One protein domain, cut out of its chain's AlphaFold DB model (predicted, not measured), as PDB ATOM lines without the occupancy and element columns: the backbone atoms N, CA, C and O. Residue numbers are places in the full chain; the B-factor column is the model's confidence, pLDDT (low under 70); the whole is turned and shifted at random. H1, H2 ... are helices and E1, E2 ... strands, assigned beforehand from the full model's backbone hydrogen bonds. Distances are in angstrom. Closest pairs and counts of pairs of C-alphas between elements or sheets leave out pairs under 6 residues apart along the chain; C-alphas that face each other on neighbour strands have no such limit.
ATOM      1  N   LYS A   2      34.985 -84.623  -5.521       86.19
ATOM      2  CA  LYS A   2      36.019 -85.561  -5.065       86.19
ATOM      3  C   LYS A   2      35.341 -86.868  -4.636       86.19
ATOM      4  O   LYS A   2      34.376 -86.829  -3.881       86.19
ATOM      5  N   ALA A   3      35.822 -87.992  -5.144       90.00
ATOM      6  CA  ALA A   3      35.339 -89.331  -4.838       90.00
ATOM      7  C   ALA A   3      36.475 -90.193  -4.279       90.00
ATOM      8  O   ALA A   3      37.638 -89.987  -4.599       90.00
ATOM      9  N   TYR A   4      36.135 -91.180  -3.469       89.81
ATOM     10  CA  TYR A   4      37.069 -92.102  -2.833       89.81
ATOM     11  C   TYR A   4      36.767 -93.516  -3.310       89.81
ATOM     12  O   TYR A   4      35.605 -93.865  -3.524       89.81
ATOM     13  N   ILE A   5      37.789 -94.345  -3.484       86.81
ATOM     14  CA  ILE A   5      37.624 -95.706  -3.999       86.81
ATOM     15  C   ILE A   5      38.250 -96.727  -3.058       86.81
ATOM     16  O   ILE A   5      39.191 -96.439  -2.324       86.81
ATOM     17  N   THR A   6      37.730 -97.948  -3.097       83.69
ATOM     18  CA  THR A   6      38.321 -99.081  -2.385       83.69
ATOM     19  C   THR A   6      39.522 -99.643  -3.155       83.69
ATOM     20  O   THR A   6      39.665 -99.442  -4.364       83.69
ATOM     21  N   ILE A   7      40.347-100.456  -2.482       81.06
ATOM     22  CA  ILE A   7      41.425-101.224  -3.134       81.06
ATOM     23  C   ILE A   7      40.864-102.137  -4.236       81.06
ATOM     24  O   ILE A   7      41.512-102.335  -5.265       81.06
ATOM     25  N   SER A   8      39.661-102.695  -4.051       77.94
ATOM     26  CA  SER A   8      39.016-103.527  -5.071       77.94
ATOM     27  C   SER A   8      38.669-102.721  -6.325       77.94
ATOM     28  O   SER A   8      39.041-103.138  -7.420       77.94
ATOM     29  N   THR A   9      38.058-101.542  -6.177       82.06
ATOM     30  CA  THR A   9      37.791-100.626  -7.297       82.06
ATOM     31  C   THR A   9      39.085-100.182  -7.974       82.06
ATOM     32  O   THR A   9      39.181-100.222  -9.197       82.06
ATOM     33  N   PHE A  10      40.119 -99.840  -7.202       86.75
ATOM     34  CA  PHE A  10      41.424 -99.467  -7.751       86.75
ATOM     35  C   PHE A  10      42.047-100.592  -8.595       86.75
ATOM     36  O   PHE A  10      42.501-100.362  -9.714       86.75
ATOM     37  N   LYS A  11      42.006-101.841  -8.109       83.81
ATOM     38  CA  LYS A  11      42.478-103.014  -8.865       83.81
ATOM     39  C   LYS A  11      41.699-103.238 -10.160       83.81
ATOM     40  O   LYS A  11      42.298-103.705 -11.126       83.81
ATOM     41  N   LEU A  12      40.402-102.929 -10.187       80.69
ATOM     42  CA  LEU A  12      39.600-102.975 -11.412       80.69
ATOM     43  C   LEU A  12      40.070-101.906 -12.407       80.69
ATOM     44  O   LEU A  12      40.356-102.244 -13.553       80.69
ATOM     45  N   LEU A  13      40.253-100.666 -11.946       82.50
ATOM     46  CA  LEU A  13      40.707 -99.539 -12.771       82.50
ATOM     47  C   LEU A  13      42.104 -99.748 -13.377       82.50
ATOM     48  O   LEU A  13      42.349 -99.389 -14.523       82.50
ATOM     49  N   ILE A  14      43.027-100.398 -12.664       86.44
ATOM     50  CA  ILE A  14      44.351-100.741 -13.221       86.44
ATOM     51  C   ILE A  14      44.235-101.566 -14.516       86.44
ATOM     52  O   ILE A  14      45.090-101.460 -15.402       86.44
ATOM     53  N   ASN A  15      43.193-102.399 -14.621       77.69
ATOM     54  CA  ASN A  15      42.972-103.266 -15.776       77.69
ATOM     55  C   ASN A  15      42.240-102.566 -16.931       77.69
ATOM     56  O   ASN A  15      42.233-103.124 -18.024       77.69
ATOM     57  N   THR A  16      41.636-101.392 -16.713       74.06
ATOM     58  CA  THR A  16      40.875-100.656 -17.741       74.06
ATOM     59  C   THR A  16      41.674 -99.610 -18.488       74.06
ATOM     60  O   THR A  16      41.212 -99.097 -19.503       74.06
ATOM     61  N   VAL A  17      42.865 -99.275 -17.999       72.62
ATOM     62  CA  VAL A  17      43.774 -98.364 -18.690       72.62
ATOM     63  C   VAL A  17      44.312 -99.077 -19.937       72.62
ATOM     64  O   VAL A  17      45.254 -99.878 -19.877       72.62
ATOM     65  N   GLU A  18      43.658 -98.809 -21.065       64.50
ATOM     66  CA  GLU A  18      43.996 -99.266 -22.406       64.50
ATOM     67  C   GLU A  18      45.193 -98.459 -22.931       64.50
ATOM     68  O   GLU A  18      45.354 -97.255 -22.699       64.50
ATOM     69  N   LYS A  19      46.084 -99.137 -23.653       57.31
ATOM     70  CA  LYS A  19      47.286 -98.503 -24.194       57.31
ATOM     71  C   LYS A  19      46.935 -97.600 -25.372       57.31
ATOM     72  O   LYS A  19      46.257 -98.041 -26.296       57.31
ATOM     73  N   ARG A  20      47.535 -96.408 -25.433       50.19
ATOM     74  CA  ARG A  20      47.920 -95.846 -26.737       50.19
ATOM     75  C   ARG A  20      49.095 -96.668 -27.270       50.19
ATOM     76  O   ARG A  20      49.949 -97.085 -26.486       50.19
ATOM     77  N   GLU A  21      49.132 -96.908 -28.578       46.62
ATOM     78  CA  GLU A  21      50.079 -97.798 -29.283       46.62
ATOM     79  C   GLU A  21      51.576 -97.543 -28.986       46.62
ATOM     80  O   GLU A  21      52.414 -98.384 -29.293       46.62
ATOM     81  N   LYS A  74      43.578 -94.077 -23.028       67.00
ATOM     82  CA  LYS A  74      42.287 -94.579 -23.468       67.00
ATOM     83  C   LYS A  74      41.807 -95.503 -22.362       67.00
ATOM     84  O   LYS A  74      42.481 -96.470 -22.041       67.00
ATOM     85  N   PHE A  75      40.692 -95.184 -21.735       71.00
ATOM     86  CA  PHE A  75      40.090 -96.089 -20.770       71.00
ATOM     87  C   PHE A  75      39.038 -96.925 -21.476       71.00
ATOM     88  O   PHE A  75      38.173 -96.391 -22.171       71.00
ATOM     89  N   THR A  76      39.105 -98.234 -21.289       70.69
ATOM     90  CA  THR A  76      38.000 -99.123 -21.627       70.69
ATOM     91  C   THR A  76      37.027 -99.078 -20.458       70.69
ATOM     92  O   THR A  76      37.438 -99.397 -19.338       70.69
ATOM     93  N   PRO A  77      35.754 -98.701 -20.654       69.88
ATOM     94  CA  PRO A  77      34.759 -98.845 -19.601       69.88
ATOM     95  C   PRO A  77      34.803-100.269 -19.044       69.88
ATOM     96  O   PRO A  77      34.988-101.218 -19.816       69.88
ATOM     97  N   LEU A  78      34.670-100.427 -17.720       70.06
ATOM     98  CA  LEU A  78      34.639-101.764 -17.127       70.06
ATOM     99  C   LEU A  78      33.552-102.570 -17.848       70.06
ATOM    100  O   LEU A  78      32.404-102.106 -17.895       70.06
ATOM    101  N   PRO A  79      33.897-103.718 -18.467       61.62
ATOM    102  CA  PRO A  79      32.913-104.491 -19.195       61.62
ATOM    103  C   PRO A  79      31.840-104.937 -18.214       61.62
ATOM    104  O   PRO A  79      32.136-105.322 -17.078       61.62
ATOM    105  N   PHE A  80      30.592-104.916 -18.671       60.50
ATOM    106  CA  PHE A  80      29.531-105.576 -17.937       60.50
ATOM    107  C   PHE A  80      29.856-107.070 -17.899       60.50
ATOM    108  O   PHE A  80      29.724-107.768 -18.904       60.50
ATOM    109  N   LEU A  81      30.332-107.555 -16.757       59.38
ATOM    110  CA  LEU A  81      30.516-108.980 -16.545       59.38
ATOM    111  C   LEU A  81      29.177-109.551 -16.067       59.38
ATOM    112  O   LEU A  81      28.648-109.065 -15.064       59.38
ATOM    113  N   PRO A  82      28.590-110.537 -16.774       62.25
ATOM    114  CA  PRO A  82      27.429-111.241 -16.252       62.25
ATOM    115  C   PRO A  82      27.782-111.846 -14.892       62.25
ATOM    116  O   PRO A  82      28.954-112.109 -14.618       62.25
ATOM    117  N   ASP A  83      26.772-112.035 -14.041       70.25
ATOM    118  CA  ASP A  83      26.954-112.682 -12.744       70.25
ATOM    119  C   ASP A  83      27.751-113.986 -12.937       70.25
ATOM    120  O   ASP A  83      27.272-114.886 -13.632       70.25
ATOM    121  N   PRO A  84      28.974-114.090 -12.382       70.44
ATOM    122  CA  PRO A  84      29.818-115.267 -12.543       70.44
ATOM    123  C   PRO A  84      29.239-116.497 -11.838       70.44
ATOM    124  O   PRO A  84      29.788-117.589 -11.990       70.44
ATOM    125  N   LYS A  85      28.158-116.330 -11.057       79.31
ATOM    126  CA  LYS A  85      27.461-117.392 -10.328       79.31
ATOM    127  C   LYS A  85      28.386-118.178  -9.398       79.31
ATOM    128  O   LYS A  85      28.151-119.339  -9.082       79.31
ATOM    129  N   ASP A  86      29.448-117.524  -8.933       77.44
ATOM    130  CA  ASP A  86      30.477-118.098  -8.069       77.44
ATOM    131  C   ASP A  86      30.283-117.745  -6.590       77.44
ATOM    132  O   ASP A  86      30.977-118.308  -5.739       77.44
ATOM    133  N   LYS A  87      29.355-116.823  -6.297       79.69
ATOM    134  CA  LYS A  87      29.165-116.188  -4.991       79.69
ATOM    135  C   LYS A  87      27.706-116.070  -4.578       79.69
ATOM    136  O   LYS A  87      26.829-115.856  -5.420       79.69
ATOM    137  N   VAL A  88      27.461-116.168  -3.273       76.75
ATOM    138  CA  VAL A  88      26.126-116.077  -2.681       76.75
ATOM    139  C   VAL A  88      25.617-114.644  -2.683       76.75
ATOM    140  O   VAL A  88      24.570-114.361  -3.256       76.75
ATOM    141  N   PHE A  89      26.375-113.732  -2.083       67.06
ATOM    142  CA  PHE A  89      26.012-112.329  -1.968       67.06
ATOM    143  C   PHE A  89      26.595-111.537  -3.121       67.06
ATOM    144  O   PHE A  89      27.105-110.439  -2.888       67.06
ATOM    145  N   TYR A  90      26.511-112.065  -4.351       60.66
ATOM    146  CA  TYR A  90      26.969-111.353  -5.537       60.66
ATOM    147  C   TYR A  90      26.257-109.999  -5.614       60.66
ATOM    148  O   TYR A  90      25.150-109.849  -6.130       60.66
ATOM    149  N   ARG A  91      26.897-108.975  -5.052       53.31
ATOM    150  CA  ARG A  91      26.431-107.600  -5.089       53.31
ATOM    151  C   ARG A  91      26.915-107.053  -6.406       53.31
ATOM    152  O   ARG A  91      27.869-106.279  -6.433       53.31
ATOM    153  N   GLY A  92      26.276-107.516  -7.477       48.22
ATOM    154  CA  GLY A  92      26.497-107.028  -8.821       48.22
ATOM    155  C   GLY A  92      26.641-105.515  -8.792       48.22
ATOM    156  O   GLY A  92      25.691-104.780  -8.535       48.22
ATOM    157  N   LYS A  93      27.866-105.062  -9.001       49.00
ATOM    158  CA  LYS A  93      28.166-103.750  -9.537       49.00
ATOM    159  C   LYS A  93      29.300-104.020 -10.497       49.00
ATOM    160  O   LYS A  93      30.442-104.254 -10.110       49.00
ATOM    161  N   ASN A  94      28.891-104.151 -11.752       59.38
ATOM    162  CA  ASN A  94      29.687-104.572 -12.895       59.38
ATOM    163  C   ASN A  94      30.580-103.411 -13.353       59.38
ATOM    164  O   ASN A  94      30.519-102.944 -14.481       59.38
ATOM    165  N   GLY A  95      31.354-102.913 -12.392       56.00
ATOM    166  CA  GLY A  95      31.781-101.536 -12.309       56.00
ATOM    167  C   GLY A  95      32.097-101.228 -10.850       56.00
ATOM    168  O   GLY A  95      31.243-101.440  -9.989       56.00
ATOM    169  N   GLY A  96      33.331-100.832 -10.529       71.69
ATOM    170  CA  GLY A  96      33.736-100.602  -9.137       71.69
ATOM    171  C   GLY A  96      32.795 -99.641  -8.395       71.69
ATOM    172  O   GLY A  96      31.977 -98.952  -8.997       71.69
ATOM    173  N   VAL A  97      32.902 -99.562  -7.071       80.00
ATOM    174  CA  VAL A  97      32.151 -98.568  -6.287       80.00
ATOM    175  C   VAL A  97      33.061 -97.416  -5.896       80.00
ATOM    176  O   VAL A  97      34.202 -97.644  -5.483       80.00
ATOM    177  N   TYR A  98      32.538 -96.197  -5.992       87.56
ATOM    178  CA  TYR A  98      33.153 -95.007  -5.419       87.56
ATOM    179  C   TYR A  98      32.268 -94.385  -4.334       87.56
ATOM    180  O   TYR A  98      31.054 -94.583  -4.283       87.56
ATOM    181  N   HIS A  99      32.885 -93.632  -3.438       89.94
ATOM    182  CA  HIS A  99      32.278 -93.042  -2.254       89.94
ATOM    183  C   HIS A  99      32.435 -91.528  -2.321       89.94
ATOM    184  O   HIS A  99      33.491 -91.032  -2.692       89.94
ATOM    185  N   LEU A 100      31.394 -90.784  -1.961       89.88
ATOM    186  CA  LEU A 100      31.445 -89.316  -1.952       89.88
ATOM    187  C   LEU A 100      32.113 -88.762  -0.691       89.88
ATOM    188  O   LEU A 100      32.586 -87.631  -0.680       89.88
ATOM    189  N   PHE A 101      32.178 -89.577   0.360       88.38
ATOM    190  CA  PHE A 101      32.708 -89.190   1.658       88.38
ATOM    191  C   PHE A 101      33.797 -90.176   2.096       88.38
ATOM    192  O   PHE A 101      33.618 -91.392   1.973       88.38
ATOM    193  N   ASN A 102      34.918 -89.656   2.603       86.12
ATOM    194  CA  ASN A 102      36.050 -90.451   3.102       86.12
ATOM    195  C   ASN A 102      35.754 -91.146   4.445       86.12
ATOM    196  O   ASN A 102      36.430 -92.104   4.814       86.12
ATOM    197  N   ASP A 103      34.727 -90.686   5.159       84.94
ATOM    198  CA  ASP A 103      34.197 -91.265   6.393       84.94
ATOM    199  C   ASP A 103      33.102 -92.319   6.132       84.94
ATOM    200  O   ASP A 103      32.517 -92.849   7.074       84.94
ATOM    201  N   CYS A 104      32.805 -92.648   4.867       82.06
ATOM    202  CA  CYS A 104      31.792 -93.647   4.551       82.06
ATOM    203  C   CYS A 104      32.185 -95.012   5.132       82.06
ATOM    204  O   CYS A 104      33.210 -95.576   4.759       82.06
ATOM    205  N   GLU A 105      31.327 -95.597   5.970       74.44
ATOM    206  CA  GLU A 105      31.560 -96.914   6.586       74.44
ATOM    207  C   GLU A 105      31.879 -97.992   5.537       74.44
ATOM    208  O   GLU A 105      32.807 -98.785   5.682       74.44
ATOM    209  N   ASN A 106      31.176 -97.956   4.401       74.19
ATOM    210  CA  ASN A 106      31.373 -98.909   3.310       74.19
ATOM    211  C   ASN A 106      32.715 -98.746   2.568       74.19
ATOM    212  O   ASN A 106      33.046 -99.614   1.768       74.19
ATOM    213  N   LEU A 107      33.462 -97.655   2.783       73.50
ATOM    214  CA  LEU A 107      34.800 -97.460   2.202       73.50
ATOM    215  C   LEU A 107      35.838 -98.366   2.886       73.50
ATOM    216  O   LEU A 107      36.817 -98.773   2.261       73.50
ATOM    217  N   LYS A 108      35.606 -98.685   4.168       65.69
ATOM    218  CA  LYS A 108      36.474 -99.526   5.005       65.69
ATOM    219  C   LYS A 108      35.944-100.949   5.172       65.69
ATOM    220  O   LYS A 108      36.710-101.840   5.529       65.69
ATOM    221  N   ASN A 109      34.655-101.168   4.908       55.78
ATOM    222  CA  ASN A 109      34.042-102.477   5.084       55.78
ATOM    223  C   ASN A 109      34.520-103.467   4.016       55.78
ATOM    224  O   ASN A 109      34.334-103.286   2.811       55.78
ATOM    225  N   ASN A 110      35.101-104.557   4.505       51.03
ATOM    226  CA  ASN A 110      35.162-105.816   3.781       51.03
ATOM    227  C   ASN A 110      33.745-106.348   3.648       51.03
ATOM    228  O   ASN A 110      32.969-106.210   4.585       51.03
ATOM    229  N   TYR A 111      33.416-106.944   2.508       49.25
ATOM    230  CA  TYR A 111      32.230-107.781   2.437       49.25
ATOM    231  C   TYR A 111      32.690-109.229   2.527       49.25
ATOM    232  O   TYR A 111      33.569-109.661   1.774       49.25
ATOM    233  N   GLY A 340      41.689 -88.387  -3.675       85.94
ATOM    234  CA  GLY A 340      40.466 -88.062  -4.386       85.94
ATOM    235  C   GLY A 340      40.547 -88.405  -5.851       85.94
ATOM    236  O   GLY A 340      41.545 -88.108  -6.497       85.94
ATOM    237  N   PHE A 341      39.447 -88.930  -6.360       88.12
ATOM    238  CA  PHE A 341      39.203 -89.212  -7.760       88.12
ATOM    239  C   PHE A 341      38.089 -88.316  -8.297       88.12
ATOM    240  O   PHE A 341      37.204 -87.894  -7.545       88.12
ATOM    241  N   CYS A 342      38.096 -88.027  -9.597       86.12
ATOM    242  CA  CYS A 342      36.977 -87.330 -10.225       86.12
ATOM    243  C   CYS A 342      35.773 -88.276 -10.380       86.12
ATOM    244  O   CYS A 342      35.845 -89.277 -11.091       86.12
ATOM    245  N   SER A 343      34.643 -87.956  -9.738       87.00
ATOM    246  CA  SER A 343      33.426 -88.781  -9.811       87.00
ATOM    247  C   SER A 343      32.890 -88.954 -11.237       87.00
ATOM    248  O   SER A 343      32.469 -90.047 -11.589       87.00
ATOM    249  N   LYS A 344      32.945 -87.902 -12.071       84.06
ATOM    250  CA  LYS A 344      32.480 -87.949 -13.469       84.06
ATOM    251  C   LYS A 344      33.292 -88.948 -14.289       84.06
ATOM    252  O   LYS A 344      32.737 -89.801 -14.964       84.06
ATOM    253  N   GLN A 345      34.611 -88.880 -14.149       81.56
ATOM    254  CA  GLN A 345      35.535 -89.789 -14.814       81.56
ATOM    255  C   GLN A 345      35.338 -91.244 -14.358       81.56
ATOM    256  O   GLN A 345      35.360 -92.169 -15.162       81.56
ATOM    257  N   LEU A 346      35.112 -91.460 -13.059       85.19
ATOM    258  CA  LEU A 346      34.789 -92.783 -12.532       85.19
ATOM    259  C   LEU A 346      33.501 -93.339 -13.157       85.19
ATOM    260  O   LEU A 346      33.479 -94.503 -13.554       85.19
ATOM    261  N   GLU A 347      32.467 -92.515 -13.314       85.56
ATOM    262  CA  GLU A 347      31.217 -92.910 -13.974       85.56
ATOM    263  C   GLU A 347      31.411 -93.256 -15.455       85.56
ATOM    264  O   GLU A 347      30.856 -94.257 -15.908       85.56
ATOM    265  N   GLU A 348      32.255 -92.518 -16.184       81.25
ATOM    266  CA  GLU A 348      32.650 -92.862 -17.562       81.25
ATOM    267  C   GLU A 348      33.317 -94.248 -17.649       81.25
ATOM    268  O   GLU A 348      33.229 -94.928 -18.672       81.25
ATOM    269  N   TYR A 349      33.950 -94.707 -16.563       80.62
ATOM    270  CA  TYR A 349      34.576 -96.033 -16.470       80.62
ATOM    271  C   TYR A 349      33.641 -97.109 -15.914       80.62
ATOM    272  O   TYR A 349      34.101 -98.194 -15.549       80.62
ATOM    273  N   ASN A 350      32.336 -96.826 -15.862       81.38
ATOM    274  CA  ASN A 350      31.306 -97.641 -15.222       81.38
ATOM    275  C   ASN A 350      31.529 -97.846 -13.713       81.38
ATOM    276  O   ASN A 350      30.993 -98.782 -13.136       81.38
ATOM    277  N   VAL A 351      32.300 -97.003 -13.025       83.56
ATOM    278  CA  VAL A 351      32.400 -97.049 -11.560       83.56
ATOM    279  C   VAL A 351      31.229 -96.264 -10.971       83.56
ATOM    280  O   VAL A 351      31.027 -95.091 -11.267       83.56
ATOM    281  N   HIS A 352      30.441 -96.908 -10.118       84.06
ATOM    282  CA  HIS A 352      29.171 -96.371  -9.642       84.06
ATOM    283  C   HIS A 352      29.264 -95.800  -8.224       84.06
ATOM    284  O   HIS A 352      29.968 -96.355  -7.372       84.06
ATOM    285  N   PRO A 353      28.461 -94.779  -7.892       84.81
ATOM    286  CA  PRO A 353      28.409 -94.258  -6.537       84.81
ATOM    287  C   PRO A 353      27.868 -95.287  -5.529       84.81
ATOM    288  O   PRO A 353      26.997 -96.132  -5.804       84.81
ATOM    289  N   CYS A 354      28.380 -95.205  -4.306       84.62
ATOM    290  CA  CYS A 354      27.882 -95.924  -3.146       84.62
ATOM    291  C   CYS A 354      26.454 -95.456  -2.824       84.62
ATOM    292  O   CYS A 354      26.215 -94.260  -2.674       84.62
ATOM    293  N   LYS A 355      25.509 -96.396  -2.660       77.94
ATOM    294  CA  LYS A 355      24.093 -96.074  -2.387       77.94
ATOM    295  C   LYS A 355      23.933 -95.235  -1.116       77.94
ATOM    296  O   LYS A 355      23.300 -94.194  -1.150       77.94
ATOM    297  N   THR A 356      24.619 -95.626  -0.043       78.00
ATOM    298  CA  THR A 356      24.620 -94.879   1.225       78.00
ATOM    299  C   THR A 356      25.202 -93.471   1.071       78.00
ATOM    300  O   THR A 356      24.721 -92.536   1.700       78.00
ATOM    301  N   CYS A 357      26.216 -93.290   0.214       84.12
ATOM    302  CA  CYS A 357      26.733 -91.952  -0.084       84.12
ATOM    303  C   CYS A 357      25.714 -91.110  -0.861       84.12
ATOM    304  O   CYS A 357      25.565 -89.935  -0.556       84.12
ATOM    305  N   LEU A 358      25.006 -91.693  -1.834       84.62
ATOM    306  CA  LEU A 358      23.961 -90.980  -2.576       84.62
ATOM    307  C   LEU A 358      22.819 -90.532  -1.665       84.62
ATOM    308  O   LEU A 358      22.437 -89.370  -1.712       84.62
ATOM    309  N   GLU A 359      22.322 -91.431  -0.817       81.75
ATOM    310  CA  GLU A 359      21.256 -91.135   0.149       81.75
ATOM    311  C   GLU A 359      21.683 -90.017   1.109       81.75
ATOM    312  O   GLU A 359      20.944 -89.055   1.313       81.75
ATOM    313  N   ARG A 360      22.912 -90.081   1.644       84.69
ATOM    314  CA  ARG A 360      23.469 -89.006   2.481       84.69
ATOM    315  C   ARG A 360      23.547 -87.685   1.717       84.69
ATOM    316  O   ARG A 360      23.142 -86.659   2.252       84.69
ATOM    317  N   ASN A 361      24.026 -87.704   0.474       85.81
ATOM    318  CA  ASN A 361      24.170 -86.505  -0.349       85.81
ATOM    319  C   ASN A 361      22.817 -85.855  -0.698       85.81
ATOM    320  O   ASN A 361      22.725 -84.637  -0.736       85.81
ATOM    321  N   GLN A 362      21.763 -86.651  -0.909       82.88
ATOM    322  CA  GLN A 362      20.400 -86.159  -1.167       82.88
ATOM    323  C   GLN A 362      19.734 -85.558   0.079       82.88
ATOM    324  O   GLN A 362      18.929 -84.640  -0.041       82.88
ATOM    325  N   ASN A 363      20.089 -86.053   1.266       73.38
ATOM    326  CA  ASN A 363      19.558 -85.578   2.546       73.38
ATOM    327  C   ASN A 363      20.379 -84.430   3.163       73.38
ATOM    328  O   ASN A 363      20.039 -83.951   4.243       73.38
ATOM    329  N   THR A 364      21.464 -83.997   2.515       67.50
ATOM    330  CA  THR A 364      22.276 -82.866   2.983       67.50
ATOM    331  C   THR A 364      21.730 -81.576   2.356       67.50
ATOM    332  O   THR A 364      21.642 -81.517   1.128       67.50
ATOM    333  N   PRO A 365      21.359 -80.542   3.138       49.81
ATOM    334  CA  PRO A 365      20.920 -79.266   2.581       49.81
ATOM    335  C   PRO A 365      22.021 -78.681   1.691       49.81
ATOM    336  O   PRO A 365      23.157 -78.518   2.143       49.81
ATOM    337  N   GLN A 366      21.698 -78.380   0.431       50.94
ATOM    338  CA  GLN A 366      22.594 -77.606  -0.427       50.94
ATOM    339  C   GLN A 366      22.715 -76.211   0.192       50.94
ATOM    340  O   GLN A 366      21.719 -75.496   0.289       50.94
ATOM    341  N   THR A 367      23.905 -75.900   0.702       39.06
ATOM    342  CA  THR A 367      24.251 -74.601   1.293       39.06
ATOM    343  C   THR A 367      24.871 -73.696   0.250       39.06
ATOM    344  O   THR A 367      25.606 -74.225  -0.618       39.06
TER     345      THR A 367
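AT A GLANCE: This is residues 2 to 21, 74 to 111 and 340 to 367 of the 367 residues of an uncharacterized protein of Riemerella anatipestifer (strain ATCC 11845 / DSM 15868 / JCM 9532 / NCTC 11014) (UniProt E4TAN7). With little regular structure, this is a small two-strand sheet, E1 and E2, with four short helices round it and a long unnamed stretch, residues 74 to 96. The printed part has 86 residues, 33 in named elements, ordered E1 H1 E2 H2 H3 H4; the class is mixed. It is only just compact, close to loose, radius of gyration of the C-alphas 14.0 A, and flat, spanning 46 by 36 by 18 A.

IN THESE COORDINATES: E1, residues 2 to 5, 10.3 A, begins at C-alpha 2 (36.019, -85.561, -5.065). E2 is residues 97 to 99, 6.8 A. H1 is residues 7 to 14, 10.5 A; H2, 105 to 108, 5.8 A; H3, 343 to 348, 8.8 A. H4, residues 355 to 362, 10.7 A, ends at C-alpha 362 (20.400, -86.159, -1.167).

HOW THE PARTS SIT: E1 and E2 are antiparallel at 134 degrees; N 4 and O 99, 2.8 A, are within hydrogen-bond range. The closest C-alphas of E1 and H3 are those of Ala 3 and Ser 343, 5.4 A; of E2 and H1, Val 97 and Thr 9, 6.1 A; of E2 and H4, His 99 and Cys 357, 6.1 A. H2 and H4 are near each other, with 5 pairs of C-alphas within 10 A. Every O i to N i+4 pair is within range in H1, H3 and H4; H2 is too short for one.

THE WHOLE: Residues 22 to 73 and 112 to 339 are not printed, with C-alpha gaps of 10.2 A and 22.4 A. Residues 362 to 367 stand free. Confidence is under 70 in 25 residues, among them 89 to 95.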